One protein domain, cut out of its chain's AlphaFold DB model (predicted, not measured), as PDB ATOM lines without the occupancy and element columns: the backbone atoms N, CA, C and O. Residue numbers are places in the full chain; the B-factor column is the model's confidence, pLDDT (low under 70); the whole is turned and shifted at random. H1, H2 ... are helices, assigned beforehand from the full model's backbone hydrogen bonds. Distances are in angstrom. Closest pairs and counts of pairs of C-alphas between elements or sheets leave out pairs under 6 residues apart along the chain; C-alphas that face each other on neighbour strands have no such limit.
ATOM      1  N   ASN A   2      59.878  -1.552 -35.350       64.31
ATOM      2  CA  ASN A   2      60.153  -1.586 -36.796       64.31
ATOM      3  C   ASN A   2      60.166  -0.168 -37.420       64.31
ATOM      4  O   ASN A   2      59.153   0.525 -37.326       64.31
ATOM      5  N   ASP A   3      61.260   0.260 -38.059       66.69
ATOM      6  CA  ASP A   3      61.470   1.641 -38.550       66.69
ATOM      7  C   ASP A   3      60.374   2.133 -39.510       66.69
ATOM      8  O   ASP A   3      59.981   3.299 -39.485       66.69
ATOM      9  N   LYS A   4      59.759   1.217 -40.269       60.12
ATOM     10  CA  LYS A   4      58.591   1.507 -41.121       60.12
ATOM     11  C   LYS A   4      57.342   1.928 -40.334       60.12
ATOM     12  O   LYS A   4      56.561   2.739 -40.821       60.12
ATOM     13  N   LYS A   5      57.134   1.399 -39.119       62.12
ATOM     14  CA  LYS A   5      56.012   1.802 -38.244       62.12
ATOM     15  C   LYS A   5      56.222   3.200 -37.666       62.12
ATOM     16  O   LYS A   5      55.240   3.906 -37.468       62.12
ATOM     17  N   LYS A   6      57.476   3.586 -37.410       67.75
ATOM     18  CA  LYS A   6      57.832   4.925 -36.931       67.75
ATOM     19  C   LYS A   6      57.632   5.962 -38.042       67.75
ATOM     20  O   LYS A   6      56.859   6.887 -37.853       67.75
ATOM     21  N   LEU A   7      58.149   5.693 -39.244       61.16
ATOM     22  CA  LEU A   7      57.968   6.555 -40.420       61.16
ATOM     23  C   LEU A   7      56.487   6.792 -40.778       61.16
ATOM     24  O   LEU A   7      56.084   7.923 -41.021       61.16
ATOM     25  N   ASN A   8      55.652   5.745 -40.764       59.19
ATOM     26  CA  ASN A   8      54.213   5.884 -41.037       59.19
ATOM     27  C   ASN A   8      53.459   6.665 -39.954       59.19
ATOM     28  O   ASN A   8      52.440   7.291 -40.242       59.19
ATOM     29  N   LYS A   9      53.920   6.599 -38.702       68.94
ATOM     30  CA  LYS A   9      53.352   7.389 -37.610       68.94
ATOM     31  C   LYS A   9      53.733   8.862 -37.771       68.94
ATOM     32  O   LYS A   9      52.852   9.712 -37.715       68.94
ATOM     33  N   ASP A  10      55.001   9.130 -38.068       60.56
ATOM     34  CA  ASP A  10      55.540  10.478 -38.252       60.56
ATOM     35  C   ASP A  10      54.933  11.176 -39.489       60.56
ATOM     36  O   ASP A  10      54.653  12.372 -39.449       60.56
ATOM     37  N   LEU A  11      54.657  10.433 -40.573       54.91
ATOM     38  CA  LEU A  11      53.930  10.930 -41.754       54.91
ATOM     39  C   LEU A  11      52.486  11.326 -41.414       54.91
ATOM     40  O   LEU A  11      52.064  12.434 -41.731       54.91
ATOM     41  N   LYS A  12      51.752  10.468 -40.693       61.47
ATOM     42  CA  LYS A  12      50.379  10.769 -40.251       61.47
ATOM     43  C   LYS A  12      50.314  11.953 -39.284       61.47
ATOM     44  O   LYS A  12      49.349  12.714 -39.312       61.47
ATOM     45  N   GLU A  13      51.311  12.102 -38.413       63.62
ATOM     46  CA  GLU A  13      51.413  13.247 -37.501       63.62
ATOM     47  C   GLU A  13      51.725  14.544 -38.258       63.62
ATOM     48  O   GLU A  13      51.066  15.551 -38.000       63.62
ATOM     49  N   LYS A  14      52.623  14.511 -39.255       64.62
ATOM     50  CA  LYS A  14      52.881  15.651 -40.152       64.62
ATOM     51  C   LYS A  14      51.660  16.057 -40.969       64.62
ATOM     52  O   LYS A  14      51.367  17.247 -41.044       64.62
ATOM     53  N   ASP A  15      50.936  15.097 -41.541       70.38
ATOM     54  CA  ASP A  15      49.712  15.372 -42.298       70.38
ATOM     55  C   ASP A  15      48.679  16.047 -41.397       70.38
ATOM     56  O   ASP A  15      48.155  17.110 -41.726       70.38
ATOM     57  N   LYS A  16      48.459  15.502 -40.195       65.50
ATOM     58  CA  LYS A  16      47.560  16.089 -39.197       65.50
ATOM     59  C   LYS A  16      47.969  17.515 -38.818       65.50
ATOM     60  O   LYS A  16      47.110  18.386 -38.715       65.50
ATOM     61  N   GLU A  17      49.254  17.769 -38.601       69.00
ATOM     62  CA  GLU A  17      49.758  19.097 -38.245       69.00
ATOM     63  C   GLU A  17      49.625  20.098 -39.405       69.00
ATOM     64  O   GLU A  17      49.295  21.265 -39.183       69.00
ATOM     65  N   SER A  18      49.797  19.628 -40.645       73.00
ATOM     66  CA  SER A  18      49.572  20.400 -41.871       73.00
ATOM     67  C   SER A  18      48.094  20.778 -42.036       73.00
ATOM     68  O   SER A  18      47.775  21.958 -42.190       73.00
ATOM     69  N   TYR A  19      47.175  19.820 -41.861       68.81
ATOM     70  CA  TYR A  19      45.731  20.089 -41.850       68.81
ATOM     71  C   TYR A  19      45.341  21.065 -40.735       68.81
ATOM     72  O   TYR A  19      44.536  21.965 -40.955       68.81
ATOM     73  N   LEU A  20      45.935  20.951 -39.541       69.38
ATOM     74  CA  LEU A  20      45.685  21.882 -38.437       69.38
ATOM     75  C   LEU A  20      46.191  23.305 -38.726       69.38
ATOM     76  O   LEU A  20      45.571  24.264 -38.264       69.38
ATOM     77  N   LYS A  21      47.297  23.469 -39.463       74.12
ATOM     78  CA  LYS A  21      47.783  24.788 -39.906       74.12
ATOM     79  C   LYS A  21      46.865  25.402 -40.956       74.12
ATOM     80  O   LYS A  21      46.486  26.559 -40.792       74.12
ATOM     81  N   LEU A  22      46.444  24.612 -41.941       69.06
ATOM     82  CA  LEU A  22      45.476  25.036 -42.950       69.06
ATOM     83  C   LEU A  22      44.163  25.485 -42.288       69.06
ATOM     84  O   LEU A  22      43.696  26.594 -42.517       69.06
ATOM     85  N   LEU A  23      43.643  24.697 -41.339       67.50
ATOM     86  CA  LEU A  23      42.459  25.048 -40.546       67.50
ATOM     87  C   LEU A  23      42.636  26.339 -39.728       67.50
ATOM     88  O   LEU A  23      41.669  27.070 -39.518       67.50
ATOM     89  N   LYS A  24      43.850  26.639 -39.244       66.75
ATOM     90  CA  LYS A  24      44.142  27.895 -38.532       66.75
ATOM     91  C   LYS A  24      44.157  29.103 -39.470       66.75
ATOM     92  O   LYS A  24      43.622  30.133 -39.072       66.75
ATOM     93  N   GLN A  25      44.731  28.978 -40.667       68.94
ATOM     94  CA  GLN A  25      44.741  30.047 -41.678       68.94
ATOM     95  C   GLN A  25      43.326  30.327 -42.183       68.94
ATOM     96  O   GLN A  25      42.831  31.443 -42.053       68.94
ATOM     97  N   ILE A  26      42.610  29.272 -42.567       66.00
ATOM     98  CA  ILE A  26      41.206  29.339 -42.970       66.00
ATOM     99  C   ILE A  26      40.334  29.982 -41.872       66.00
ATOM    100  O   ILE A  26      39.445  30.786 -42.149       66.00
ATOM    101  N   ARG A  27      40.594  29.687 -40.588       59.88
ATOM    102  CA  ARG A  27      39.889  30.325 -39.462       59.88
ATOM    103  C   ARG A  27      40.180  31.827 -39.341       59.88
ATOM    104  O   ARG A  27      39.303  32.558 -38.877       59.88
ATOM    105  N   GLN A  28      41.392  32.270 -39.669       65.69
ATOM    106  CA  GLN A  28      41.779  33.684 -39.626       65.69
ATOM    107  C   GLN A  28      41.146  34.469 -40.778       65.69
ATOM    108  O   GLN A  28      40.690  35.588 -40.564       65.69
ATOM    109  N   GLU A  29      41.054  33.853 -41.954       66.62
ATOM    110  CA  GLU A  29      40.543  34.479 -43.178       66.62
ATOM    111  C   GLU A  29      39.017  34.327 -43.329       66.62
ATOM    112  O   GLU A  29      38.384  35.113 -44.029       66.62
ATOM    113  N   LYS A  30      38.400  33.363 -42.621       65.81
ATOM    114  CA  LYS A  30      36.967  33.009 -42.696       65.81
ATOM    115  C   LYS A  30      36.456  32.845 -44.138       65.81
ATOM    116  O   LYS A  30      35.279  33.098 -44.398       65.81
ATOM    117  N   ASN A  31      37.309  32.399 -45.058       76.94
ATOM    118  CA  ASN A  31      36.898  32.106 -46.423       76.94
ATOM    119  C   ASN A  31      36.040  30.827 -46.428       76.94
ATOM    120  O   ASN A  31      36.545  29.723 -46.222       76.94
ATOM    121  N   ILE A  32      34.721  30.984 -46.582       78.19
ATOM    122  CA  ILE A  32      33.764  29.867 -46.540       78.19
ATOM    123  C   ILE A  32      33.985  28.899 -47.708       78.19
ATOM    124  O   ILE A  32      33.789  27.698 -47.523       78.19
ATOM    125  N   ASP A  33      34.449  29.389 -48.857       78.00
ATOM    126  CA  ASP A  33      34.684  28.559 -50.039       78.00
ATOM    127  C   ASP A  33      35.878  27.620 -49.812       78.00
ATOM    128  O   ASP A  33      35.761  26.413 -50.005       78.00
ATOM    129  N   GLU A  34      36.980  28.124 -49.249       80.06
ATOM    130  CA  GLU A  34      38.138  27.294 -48.876       80.06
ATOM    131  C   GLU A  34      37.803  26.271 -47.777       80.06
ATOM    132  O   GLU A  34      38.291  25.137 -47.792       80.06
ATOM    133  N   ILE A  35      36.932  26.636 -46.823       81.50
ATOM    134  CA  ILE A  35      36.403  25.679 -45.837       81.50
ATOM    135  C   ILE A  35      35.649  24.563 -46.562       81.50
ATOM    136  O   ILE A  35      35.878  23.383 -46.284       81.50
ATOM    137  N   ALA A  36      34.748  24.923 -47.476       83.56
ATOM    138  CA  ALA A  36      33.929  23.967 -48.208       83.56
ATOM    139  C   ALA A  36      34.780  23.027 -49.079       83.56
ATOM    140  O   ALA A  36      34.525  21.819 -49.102       83.56
ATOM    141  N   GLU A  37      35.824  23.539 -49.731       84.75
ATOM    142  CA  GLU A  37      36.778  22.743 -50.512       84.75
ATOM    143  C   GLU A  37      37.554  21.745 -49.645       84.75
ATOM    144  O   GLU A  37      37.695  20.573 -50.016       84.75
ATOM    145  N   LEU A  38      38.001  22.158 -48.453       84.00
ATOM    146  CA  LEU A  38      38.675  21.260 -47.515       84.00
ATOM    147  C   LEU A  38      37.746  20.131 -47.049       84.00
ATOM    148  O   LEU A  38      38.140  18.962 -47.056       84.00
ATOM    149  N   PHE A  39      36.502  20.452 -46.680       85.25
ATOM    150  CA  PHE A  39      35.509  19.436 -46.316       85.25
ATOM    151  C   PHE A  39      35.230  18.482 -47.482       85.25
ATOM    152  O   PHE A  39      35.231  17.266 -47.289       85.25
ATOM    153  N   SER A  40      35.069  19.012 -48.696       86.00
ATOM    154  CA  SER A  40      34.837  18.218 -49.909       86.00
ATOM    155  C   SER A  40      36.007  17.282 -50.222       86.00
ATOM    156  O   SER A  40      35.799  16.129 -50.608       86.00
ATOM    157  N   SER A  41      37.239  17.739 -49.986       85.94
ATOM    158  CA  SER A  41      38.454  16.933 -50.143       85.94
ATOM    159  C   SER A  41      38.501  15.775 -49.145       85.94
ATOM    160  O   SER A  41      38.826  14.650 -49.521       85.94
ATOM    161  N   ILE A  42      38.118  16.019 -47.884       83.44
ATOM    162  CA  ILE A  42      38.009  14.969 -46.860       83.44
ATOM    163  C   ILE A  42      36.949  13.942 -47.273       83.44
ATOM    164  O   ILE A  42      37.237  12.750 -47.301       83.44
ATOM    165  N   ILE A  43      35.747  14.390 -47.644       86.44
ATOM    166  CA  ILE A  43      34.640  13.516 -48.073       86.44
ATOM    167  C   ILE A  43      35.077  12.627 -49.250       86.44
ATOM    168  O   ILE A  43      34.894  11.410 -49.213       86.44
ATOM    169  N   SER A  44      35.727  13.221 -50.254       84.62
ATOM    170  CA  SER A  44      36.205  12.511 -51.447       84.62
ATOM    171  C   SER A  44      37.300  11.491 -51.121       84.62
ATOM    172  O   SER A  44      37.277  10.376 -51.636       84.62
ATOM    173  N   MET A  45      38.237  11.836 -50.232       88.62
ATOM    174  CA  MET A  45      39.343  10.956 -49.831       88.62
ATOM    175  C   MET A  45      38.864   9.653 -49.183       88.62
ATOM    176  O   MET A  45      39.487   8.611 -49.373       88.62
ATOM    177  N   TYR A  46      37.768   9.705 -48.424       88.19
ATOM    178  CA  TYR A  46      37.203   8.532 -47.753       88.19
ATOM    179  C   TYR A  46      36.160   7.785 -48.598       88.19
ATOM    180  O   TYR A  46      35.628   6.784 -48.128       88.19
ATOM    181  N   GLY A  47      35.884   8.232 -49.830       90.12
ATOM    182  CA  GLY A  47      34.911   7.580 -50.713       90.12
ATOM    183  C   GLY A  47      33.484   7.609 -50.164       90.12
ATOM    184  O   GLY A  47      32.729   6.669 -50.390       90.12
ATOM    185  N   VAL A  48      33.138   8.663 -49.421       92.88
ATOM    186  CA  VAL A  48      31.829   8.818 -48.777       92.88
ATOM    187  C   VAL A  48      30.732   8.869 -49.841       92.88
ATOM    188  O   VAL A  48      30.792   9.661 -50.784       92.88
TER     189      VAL A  48
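What this domain is: This is residues 2 to 48 of the 109 residues of an uncharacterized protein of Carnobacterium divergens (UniProt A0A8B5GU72). A long helix, H1, and a helix about half as many residues long, H2, make a narrow, open V; after a tight turn H2 folds back beside the later part of H1, and residues 2 to 18 stick out. The printed part has 47 residues with two named helices, H1 then H2, and no named strand; its class is all helix. It is loose, with a radius of gyration of the C-alphas of 13.6 A, and flat, spanning 42 by 26 by 7 A.

How they stand to each other: H1, residues 3 to 29, and H2, residues 32 to 45, are close but not clearly touching; their closest C-alphas, those of Ile 26 and Ile 35, are 6.7 A apart. They run opposite ways at a shallow tilt of 25 degrees. In H1 and H2 every O i to N i+4 pair is within hydrogen-bond range.

Where its parts are: H1 begins at C-alpha 3, (61.470, 1.641, -38.550), and is 39.2 A long. H2 is 20.0 A long and ends at C-alpha 45, (39.343, 10.956, -49.831).

The domain as a whole: The two C-alphas farthest apart, those of Asn 2 and Ile 32, are 42.2 A apart. The printed part has no cut, and the link from H1 to H2 is tight. The mean pLDDT of the printed part is 72.8; 26 residues are under 70, among them residues 2 to 14 and 22 to 30.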